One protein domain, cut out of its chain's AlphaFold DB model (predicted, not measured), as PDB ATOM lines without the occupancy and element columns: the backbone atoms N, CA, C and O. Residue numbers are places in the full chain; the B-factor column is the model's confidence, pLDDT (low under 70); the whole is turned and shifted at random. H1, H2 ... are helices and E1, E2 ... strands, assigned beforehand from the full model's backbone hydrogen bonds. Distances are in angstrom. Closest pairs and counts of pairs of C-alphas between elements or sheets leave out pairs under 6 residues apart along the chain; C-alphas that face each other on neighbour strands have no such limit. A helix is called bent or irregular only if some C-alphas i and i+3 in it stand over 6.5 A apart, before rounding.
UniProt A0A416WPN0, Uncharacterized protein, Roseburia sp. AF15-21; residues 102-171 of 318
ATOM      1  N   TYR A 102      -9.405 -16.918  15.430       95.75
ATOM      2  CA  TYR A 102      -8.224 -16.183  15.882       95.75
ATOM      3  C   TYR A 102      -6.975 -17.061  15.789       95.75
ATOM      4  O   TYR A 102      -7.042 -18.283  15.932       95.75
ATOM      5  N   LYS A 103      -5.823 -16.436  15.536       95.75
ATOM      6  CA  LYS A 103      -4.552 -17.159  15.428       95.75
ATOM      7  C   LYS A 103      -4.184 -17.743  16.794       95.75
ATOM      8  O   LYS A 103      -4.373 -17.071  17.804       95.75
ATOM      9  N   ARG A 104      -3.630 -18.953  16.816       96.81
ATOM     10  CA  ARG A 104      -3.006 -19.562  17.998       96.81
ATOM     11  C   ARG A 104      -1.502 -19.649  17.795       96.81
ATOM     12  O   ARG A 104      -1.053 -20.020  16.712       96.81
ATOM     13  N   VAL A 105      -0.744 -19.244  18.804       96.75
ATOM     14  CA  VAL A 105       0.721 -19.224  18.792       96.75
ATOM     15  C   VAL A 105       1.209 -19.836  20.097       96.75
ATOM     16  O   VAL A 105       0.684 -19.506  21.156       96.75
ATOM     17  N   LEU A 106       2.181 -20.743  20.026       96.88
ATOM     18  CA  LEU A 106       2.842 -21.251  21.226       96.88
ATOM     19  C   LEU A 106       3.694 -20.135  21.831       96.88
ATOM     20  O   LEU A 106       4.401 -19.438  21.104       96.88
ATOM     21  N   ASP A 107       3.608 -19.956  23.142       95.56
ATOM     22  CA  ASP A 107       4.496 -19.041  23.850       95.56
ATOM     23  C   ASP A 107       5.942 -19.566  23.867       95.56
ATOM     24  O   ASP A 107       6.171 -20.774  23.819       95.56
ATOM     25  N   GLU A 108       6.926 -18.673  23.983       93.56
ATOM     26  CA  GLU A 108       8.348 -19.047  24.058       93.56
ATOM     27  C   GLU A 108       8.640 -20.000  25.229       93.56
ATOM     28  O   GLU A 108       9.475 -20.893  25.121       93.56
ATOM     29  N   SER A 109       7.899 -19.867  26.334       93.38
ATOM     30  CA  SER A 109       8.017 -20.744  27.505       93.38
ATOM     31  C   SER A 109       7.352 -22.118  27.339       93.38
ATOM     32  O   SER A 109       7.484 -22.967  28.221       93.38
ATOM     33  N   TYR A 110       6.620 -22.362  26.247       92.88
ATOM     34  CA  TYR A 110       5.818 -23.576  26.066       92.88
ATOM     35  C   TYR A 110       6.666 -24.853  26.000       92.88
ATOM     36  O   TYR A 110       6.238 -25.921  26.442       92.88
ATOM     37  N   THR A 111       7.889 -24.750  25.477       92.69
ATOM     38  CA  THR A 111       8.818 -25.881  25.356       92.69
ATOM     39  C   THR A 111       9.444 -26.288  26.685       92.69
ATOM     40  O   THR A 111      10.047 -27.356  26.756       92.69
ATOM     41  N   LEU A 112       9.315 -25.470  27.735       90.12
ATOM     42  CA  LEU A 112       9.859 -25.791  29.048       90.12
ATOM     43  C   LEU A 112       9.111 -26.985  29.648       90.12
ATOM     44  O   LEU A 112       7.877 -27.052  29.600       90.12
ATOM     45  N   ASP A 113       9.870 -27.902  30.239       94.38
ATOM     46  CA  ASP A 113       9.364 -28.873  31.200       94.38
ATOM     47  C   ASP A 113       9.881 -28.476  32.581       94.38
ATOM     48  O   ASP A 113      11.089 -28.403  32.808       94.38
ATOM     49  N   LEU A 114       8.953 -28.110  33.460       95.12
ATOM     50  CA  LEU A 114       9.261 -27.623  34.800       95.12
ATOM     51  C   LEU A 114       8.900 -28.650  35.876       95.12
ATOM     52  O   LEU A 114       9.182 -28.398  37.043       95.12
ATOM     53  N   VAL A 115       8.283 -29.780  35.523       97.25
ATOM     54  CA  VAL A 115       7.820 -30.773  36.502       97.25
ATOM     55  C   VAL A 115       9.002 -31.327  37.301       97.25
ATOM     56  O   VAL A 115      10.042 -31.668  36.747       97.25
ATOM     57  N   GLY A 116       8.855 -31.384  38.625       95.00
ATOM     58  CA  GLY A 116       9.904 -31.838  39.542       95.00
ATOM     59  C   GLY A 116      10.996 -30.801  39.823       95.00
ATOM     60  O   GLY A 116      11.868 -31.052  40.652       95.00
ATOM     61  N   THR A 117      10.957 -29.630  39.180       94.25
ATOM     62  CA  THR A 117      11.892 -28.540  39.476       94.25
ATOM     63  C   THR A 117      11.420 -27.699  40.662       94.25
ATOM     64  O   THR A 117      10.245 -27.704  41.042       94.25
ATOM     65  N   ILE A 118      12.357 -26.948  41.241       94.38
ATOM     66  CA  ILE A 118      12.076 -25.947  42.267       94.38
ATOM     67  C   ILE A 118      12.317 -24.567  41.663       94.38
ATOM     68  O   ILE A 118      13.368 -24.297  41.077       94.38
ATOM     69  N   HIS A 119      11.338 -23.682  41.812       95.38
ATOM     70  CA  HIS A 119      11.468 -22.272  41.488       95.38
ATOM     71  C   HIS A 119      11.292 -21.448  42.755       95.38
ATOM     72  O   HIS A 119      10.176 -21.277  43.237       95.38
ATOM     73  N   GLU A 120      12.406 -20.944  43.289       95.50
ATOM     74  CA  GLU A 120      12.405 -20.260  44.586       95.50
ATOM     75  C   GLU A 120      11.888 -21.221  45.680       95.50
ATOM     76  O   GLU A 120      12.532 -22.236  45.934       95.50
ATOM     77  N   SER A 121      10.734 -20.965  46.289       97.31
ATOM     78  CA  SER A 121      10.072 -21.830  47.275       97.31
ATOM     79  C   SER A 121       9.047 -22.794  46.661       97.31
ATOM     80  O   SER A 121       8.442 -23.602  47.372       97.31
ATOM     81  N   LEU A 122       8.796 -22.693  45.354       98.06
ATOM     82  CA  LEU A 122       7.730 -23.414  44.668       98.06
ATOM     83  C   LEU A 122       8.246 -24.724  44.080       98.06
ATOM     84  O   LEU A 122       9.044 -24.724  43.146       98.06
ATOM     85  N   GLU A 123       7.740 -25.842  44.594       97.81
ATOM     86  CA  GLU A 123       7.875 -27.157  43.966       97.81
ATOM     87  C   GLU A 123       6.844 -27.275  42.846       97.81
ATOM     88  O   GLU A 123       5.640 -27.128  43.087       97.81
ATOM     89  N   VAL A 124       7.299 -27.535  41.624       97.94
ATOM     90  CA  VAL A 124       6.417 -27.738  40.473       97.94
ATOM     91  C   VAL A 124       5.994 -29.205  40.438       97.94
ATOM     92  O   VAL A 124       6.796 -30.082  40.120       97.94
ATOM     93  N   LEU A 125       4.738 -29.482  40.790       98.12
ATOM     94  CA  LEU A 125       4.246 -30.842  41.017       98.12
ATOM     95  C   LEU A 125       3.858 -31.547  39.717       98.12
ATOM     96  O   LEU A 125       4.275 -32.675  39.477       98.12
ATOM     97  N   GLU A 126       3.050 -30.890  38.887       97.75
ATOM     98  CA  GLU A 126       2.521 -31.460  37.647       97.75
ATOM     99  C   GLU A 126       2.083 -30.363  36.668       97.75
ATOM    100  O   GLU A 126       1.822 -29.216  37.053       97.75
ATOM    101  N   CYS A 127       1.981 -30.717  35.387       97.69
ATOM    102  CA  CYS A 127       1.323 -29.884  34.386       97.69
ATOM    103  C   CYS A 127      -0.170 -30.237  34.350       97.69
ATOM    104  O   CYS A 127      -0.535 -31.328  33.921       97.69
ATOM    105  N   VAL A 128      -1.027 -29.318  34.801       97.75
ATOM    106  CA  VAL A 128      -2.487 -29.530  34.879       97.75
ATOM    107  C   VAL A 128      -3.211 -29.188  33.578       97.75
ATOM    108  O   VAL A 128      -4.328 -29.646  33.349       97.75
ATOM    109  N   ASN A 129      -2.594 -28.367  32.727       96.75
ATOM    110  CA  ASN A 129      -3.125 -28.026  31.412       96.75
ATOM    111  C   ASN A 129      -1.967 -27.710  30.460       96.75
ATOM    112  O   ASN A 129      -1.281 -26.702  30.623       96.75
ATOM    113  N   ASP A 130      -1.757 -28.555  29.456       95.88
ATOM    114  CA  ASP A 130      -0.709 -28.397  28.446       95.88
ATOM    115  C   ASP A 130      -1.144 -27.532  27.250       95.88
ATOM    116  O   ASP A 130      -0.378 -27.352  26.306       95.88
ATOM    117  N   HIS A 131      -2.360 -26.982  27.273       96.12
ATOM    118  CA  HIS A 131      -2.944 -26.202  26.188       96.12
ATOM    119  C   HIS A 131      -3.777 -25.017  26.707       96.12
ATOM    120  O   HIS A 131      -4.902 -24.762  26.269       96.12
ATOM    121  N   TYR A 132      -3.233 -24.263  27.663       96.69
ATOM    122  CA  TYR A 132      -3.922 -23.108  28.227       96.69
ATOM    123  C   TYR A 132      -3.904 -21.925  27.242       96.69
ATOM    124  O   TYR A 132      -2.861 -21.301  27.036       96.69
ATOM    125  N   GLU A 133      -5.055 -21.604  26.638       95.75
ATOM    126  CA  GLU A 133      -5.214 -20.482  25.700       95.75
ATOM    127  C   GLU A 133      -5.494 -19.148  26.423       95.75
ATOM    128  O   GLU A 133      -6.480 -19.003  27.146       95.75
ATOM    129  N   GLU A 134      -4.708 -18.109  26.129       95.19
ATOM    130  CA  GLU A 134      -4.950 -16.739  26.599       95.19
ATOM    131  C   GLU A 134      -4.925 -15.740  25.437       95.19
ATOM    132  O   GLU A 134      -3.977 -15.677  24.654       95.19
ATOM    133  N   LEU A 135      -5.972 -14.919  25.314       94.19
ATOM    134  CA  LEU A 135      -6.046 -13.879  24.288       94.19
ATOM    135  C   LEU A 135      -5.161 -12.691  24.687       94.19
ATOM    136  O   LEU A 135      -5.507 -11.956  25.609       94.19
ATOM    137  N   ARG A 136      -4.049 -12.480  23.976       92.88
ATOM    138  CA  ARG A 136      -3.063 -11.431  24.310       92.88
ATOM    139  C   ARG A 136      -3.122 -10.229  23.381       92.88
ATOM    140  O   ARG A 136      -3.069  -9.096  23.848       92.88
ATOM    141  N   TYR A 137      -3.257 -10.463  22.076       90.75
ATOM    142  CA  TYR A 137      -3.320  -9.383  21.092       90.75
ATOM    143  C   TYR A 137      -4.675  -9.343  20.417       90.75
ATOM    144  O   TYR A 137      -5.207 -10.360  19.974       90.75
ATOM    145  N   ILE A 138      -5.217  -8.137  20.319       92.19
ATOM    146  CA  ILE A 138      -6.477  -7.851  19.652       92.19
ATOM    147  C   ILE A 138      -6.196  -6.738  18.654       92.19
ATOM    148  O   ILE A 138      -5.841  -5.629  19.040       92.19
ATOM    149  N   THR A 139      -6.358  -7.040  17.371       89.94
ATOM    150  CA  THR A 139      -6.219  -6.063  16.289       89.94
ATOM    151  C   THR A 139      -7.567  -5.430  15.947       89.94
ATOM    152  O   THR A 139      -7.659  -4.214  15.821       89.94
ATOM    153  N   ASP A 140      -8.639  -6.227  15.843       87.12
ATOM    154  CA  ASP A 140     -10.011  -5.729  15.663       87.12
ATOM    155  C   ASP A 140     -11.050  -6.753  16.150       87.12
ATOM    156  O   ASP A 140     -11.302  -7.771  15.506       87.12
ATOM    157  N   LEU A 141     -11.748  -6.439  17.247       81.19
ATOM    158  CA  LEU A 141     -12.796  -7.293  17.828       81.19
ATOM    159  C   LEU A 141     -13.972  -7.587  16.887       81.19
ATOM    160  O   LEU A 141     -14.776  -8.480  17.169       81.19
ATOM    161  N   ARG A 142     -14.140  -6.829  15.803       82.69
ATOM    162  CA  ARG A 142     -15.255  -6.989  14.860       82.69
ATOM    163  C   ARG A 142     -14.915  -7.951  13.725       82.69
ATOM    164  O   ARG A 142     -15.835  -8.452  13.081       82.69
ATOM    165  N   LYS A 143     -13.628  -8.221  13.479       86.56
ATOM    166  CA  LYS A 143     -13.161  -9.027  12.346       86.56
ATOM    167  C   LYS A 143     -12.901 -10.481  12.743       86.56
ATOM    168  O   LYS A 143     -12.511 -10.785  13.868       86.56
ATOM    169  N   LYS A 144     -13.100 -11.390  11.784       86.19
ATOM    170  CA  LYS A 144     -12.546 -12.751  11.859       86.19
ATOM    171  C   LYS A 144     -11.017 -12.650  11.831       86.19
ATOM    172  O   LYS A 144     -10.491 -11.793  11.127       86.19
ATOM    173  N   GLY A 145     -10.327 -13.469  12.619       87.94
ATOM    174  CA  GLY A 145      -8.869 -13.388  12.776       87.94
ATOM    175  C   GLY A 145      -8.368 -12.105  13.455       87.94
ATOM    176  O   GLY A 145      -7.180 -11.816  13.405       87.94
ATOM    177  N   GLY A 146      -9.250 -11.319  14.082       91.62
ATOM    178  CA  GLY A 146      -8.916 -10.032  14.699       91.62
ATOM    179  C   GLY A 146      -8.186 -10.119  16.043       91.62
ATOM    180  O   GLY A 146      -8.177  -9.142  16.793       91.62
ATOM    181  N   GLY A 147      -7.622 -11.278  16.382       93.81
ATOM    182  CA  GLY A 147      -6.874 -11.489  17.613       93.81
ATOM    183  C   GLY A 147      -5.960 -12.710  17.558       93.81
ATOM    184  O   GLY A 147      -6.047 -13.532  16.639       93.81
ATOM    185  N   THR A 148      -5.099 -12.809  18.568       95.81
ATOM    186  CA  THR A 148      -4.091 -13.862  18.719       95.81
ATOM    187  C   THR A 148      -4.126 -14.419  20.138       95.81
ATOM    188  O   THR A 148      -3.887 -13.692  21.108       95.81
ATOM    189  N   TYR A 149      -4.410 -15.713  20.236       96.31
ATOM    190  CA  TYR A 149      -4.245 -16.512  21.440       96.31
ATOM    191  C   TYR A 149      -2.805 -17.000  21.559       96.31
ATOM    192  O   TYR A 149      -2.209 -17.438  20.571       96.31
ATOM    193  N   PHE A 150      -2.283 -16.942  22.776       96.88
ATOM    194  CA  PHE A 150      -1.038 -17.583  23.165       96.88
ATOM    195  C   PHE A 150      -1.365 -18.835  23.956       96.88
ATOM    196  O   PHE A 150      -2.270 -18.818  24.792       96.88
ATOM    197  N   ILE A 151      -0.652 -19.910  23.652       97.19
ATOM    198  CA  ILE A 151      -0.808 -21.200  24.308       97.19
ATOM    199  C   ILE A 151       0.350 -21.364  25.289       97.19
ATOM    200  O   ILE A 151       1.518 -21.262  24.908       97.19
ATOM    201  N   TYR A 152       0.001 -21.630  26.543       97.12
ATOM    202  CA  TYR A 152       0.919 -21.853  27.654       97.12
ATOM    203  C   TYR A 152       0.716 -23.252  28.236       97.12
ATOM    204  O   TYR A 152      -0.348 -23.852  28.073       97.12
ATOM    205  N   LYS A 153       1.708 -23.726  28.992       97.56
ATOM    206  CA  LYS A 153       1.485 -24.788  29.977       97.56
ATOM    207  C   LYS A 153       1.085 -24.157  31.309       97.56
ATOM    208  O   LYS A 153       1.658 -23.140  31.705       97.56
ATOM    209  N   LEU A 154       0.118 -24.748  31.995       97.75
ATOM    210  CA  LEU A 154      -0.287 -24.389  33.349       97.75
ATOM    211  C   LEU A 154       0.207 -25.471  34.305       97.75
ATOM    212  O   LEU A 154      -0.053 -26.658  34.102       97.75
ATOM    213  N   TYR A 155       0.935 -25.051  35.331       98.38
ATOM    214  CA  TYR A 155       1.565 -25.935  36.297       98.38
ATOM    215  C   TYR A 155       0.944 -25.769  37.670       98.38
ATOM    216  O   TYR A 155       0.780 -24.644  38.144       98.38
ATOM    217  N   LYS A 156       0.672 -26.888  38.337       98.44
ATOM    218  CA  LYS A 156       0.321 -26.895  39.751       98.44
ATOM    219  C   LYS A 156       1.598 -26.879  40.577       98.44
ATOM    220  O   LYS A 156       2.450 -27.756  40.449       98.44
ATOM    221  N   CYS A 157       1.722 -25.864  41.418       98.44
ATOM    222  CA  CYS A 157       2.888 -25.628  42.254       98.44
ATOM    223  C   CYS A 157       2.493 -25.660  43.725       98.44
ATOM    224  O   CYS A 157       1.391 -25.235  44.071       98.44
ATOM    225  N   ARG A 158       3.406 -26.088  44.595       98.56
ATOM    226  CA  ARG A 158       3.236 -26.033  46.049       98.56
ATOM    227  C   ARG A 158       4.425 -25.335  46.687       98.56
ATOM    228  O   ARG A 158       5.568 -25.721  46.461       98.56
ATOM    229  N   CYS A 159       4.156 -24.329  47.512       98.31
ATOM    230  CA  CYS A 159       5.196 -23.719  48.330       98.31
ATOM    231  C   CYS A 159       5.582 -24.677  49.461       98.31
ATOM    232  O   CYS A 159       4.735 -25.011  50.290       98.31
ATOM    233  N   TYR A 160       6.843 -25.100  49.538       97.12
ATOM    234  CA  TYR A 160       7.283 -26.016  50.601       97.12
ATOM    235  C   TYR A 160       7.419 -25.334  51.976       97.12
ATOM    236  O   TYR A 160       7.583 -26.019  52.982       97.12
ATOM    237  N   LEU A 161       7.337 -23.999  52.039       96.25
ATOM    238  CA  LEU A 161       7.403 -23.233  53.290       96.25
ATOM    239  C   LEU A 161       6.035 -23.098  53.975       96.25
ATOM    240  O   LEU A 161       5.952 -23.183  55.198       96.25
ATOM    241  N   CYS A 162       4.962 -22.865  53.208       96.75
ATOM    242  CA  CYS A 162       3.611 -22.652  53.751       96.75
ATOM    243  C   CYS A 162       2.567 -23.681  53.292       96.75
ATOM    244  O   CYS A 162       1.404 -23.582  53.680       96.75
ATOM    245  N   CYS A 163       2.957 -24.639  52.449       97.56
ATOM    246  CA  CYS A 163       2.111 -25.689  51.874       97.56
ATOM    247  C   CYS A 163       0.947 -25.206  50.989       97.56
ATOM    248  O   CYS A 163       0.163 -26.038  50.535       97.56
ATOM    249  N   LYS A 164       0.825 -23.900  50.701       97.62
ATOM    250  CA  LYS A 164      -0.176 -23.384  49.755       97.62
ATOM    251  C   LYS A 164       0.111 -23.891  48.341       97.62
ATOM    252  O   LYS A 164       1.258 -23.865  47.885       97.62
ATOM    253  N   GLU A 165      -0.948 -24.300  47.652       98.06
ATOM    254  CA  GLU A 165      -0.911 -24.684  46.241       98.06
ATOM    255  C   GLU A 165      -1.413 -23.542  45.351       98.06
ATOM    256  O   GLU A 165      -2.316 -22.798  45.736       98.06
ATOM    257  N   GLN A 166      -0.836 -23.407  44.159       97.56
ATOM    258  CA  GLN A 166      -1.249 -22.419  43.162       97.56
ATOM    259  C   GLN A 166      -0.965 -22.887  41.732       97.56
ATOM    260  O   GLN A 166      -0.024 -23.645  41.489       97.56
ATOM    261  N   GLU A 167      -1.769 -22.413  40.782       98.00
ATOM    262  CA  GLU A 167      -1.581 -22.666  39.354       98.00
ATOM    263  C   GLU A 167      -0.823 -21.511  38.696       98.00
ATOM    264  O   GLU A 167      -1.223 -20.350  38.793       98.00
ATOM    265  N   ILE A 168       0.276 -21.824  38.012       97.38
ATOM    266  CA  ILE A 168       1.171 -20.830  37.417       97.38
ATOM    267  C   ILE A 168       1.437 -21.175  35.956       97.38
ATOM    268  O   ILE A 168       1.762 -22.311  35.606       97.38
ATOM    269  N   LYS A 169       1.308 -20.176  35.079       96.56
ATOM    270  CA  LYS A 169       1.600 -20.309  33.645       96.56
ATOM    271  C   LYS A 169       3.107 -20.401  33.411       96.56
ATOM    272  O   LYS A 169       3.870 -19.692  34.056       96.56
ATOM    273  N   SER A 170       3.530 -21.179  32.419       96.25
ATOM    274  CA  SER A 170       4.939 -21.359  32.036       96.25
ATOM    275  C   SER A 170       5.701 -20.039  31.848       96.25
ATOM    276  O   SER A 170       6.849 -19.921  32.268       96.25
ATOM    277  N   SER A 171       5.042 -19.011  31.309       95.12
ATOM    278  CA  SER A 171       5.630 -17.688  31.053       95.12
ATOM    279  C   SER A 171       5.940 -16.875  32.308       95.12
ATOM    280  O   SER A 171       6.633 -15.869  32.229       95.12
TER     281      SER A 171
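Overview. This is residues 102 to 171 of the 318 residues of an uncharacterized protein of Roseburia sp. AF15-21 (UniProt A0A416WPN0). A long, strongly twisted ribbon of two antiparallel strands, E2 and E3, makes the length of this domain, and two short strands lie one after the other along the same side of E3: E1 beside its residues 148 to 151 and E4 beside its residues 153 to 158. The short helix H1 sits near the middle of the ribbon, close to Tyr 152 of E3. The printed part has 70 residues, with four named strands and one named helix: along the chain E1 comes first, then H1, then E2, E3 and E4; the sheet is branched and mixed, with E1 and E3 parallel, E2 and E3 antiparallel, and E3 and E4 antiparallel, and the class is mostly strand. The whole is loose, with a radius of gyration of the C-alphas of 14.9 A, and is a rod spanning 48 by 21 by 17 A.

Arrangement. E3, residues 147 to 159, has three neighbours. E2, residues 122 to 138, is antiparallel to it at 161 degrees and forms a hairpin with it; N 123 and O 158 are 2.9 A apart and N 150 and O 134 are 2.8 A apart, both within hydrogen-bond range. E2 lies on one side of E3, and on the other side are E1, residues 103 to 106, and E4, residues 165 to 169. E1 is parallel to E3 at 35 degrees, with N 105 and O 149 within hydrogen-bond range at 2.9 A. E4 is antiparallel to E3 at 152 degrees and forms a hairpin with it, with N 157 and O 166 within hydrogen-bond range at 2.8 A. E2, E3 and E4 form a meander, each strand the antiparallel neighbour of the one before. E1 and E4 are apart. H1, residues 108 to 111, is on the sheet at a height over the sheet of 8.3 A, over none of the strands; its closest C-alphas to E3 are those of Tyr 110 and Tyr 152, 5.4 A apart. H1 is too short for any O i to N i+4 pair, and its one O i to N i+3 pair is not within range.

Along the chain. E3 is 35.2 A long, from C-alpha 147 at (-6.874, -11.489, 17.613) to C-alpha 159 at (5.196, -23.719, 48.330). E2 is 32.7 A long and bends by 104 degrees at residue 125. E4 is 13.6 A long, E1 is 10.2 A and begins at C-alpha 103 at (-4.552, -17.159, 15.428), and H1 is 7.0 A, only just irregular with C-alphas 108 and 111 that far apart.

Size, cuts and confidence. The two C-alphas farthest apart are those of Lys 143 and Leu 161, 48.0 A. The printed part has no cut, and no link is long: E1 to H1 and E3 to E4 are tight, H1 to E2 and E2 to E3 short. Residues 118 to 119 pair antiparallel with residues 122 to 123 of E2. The mean pLDDT of the printed part is 95.0, and no printed residue is under 70.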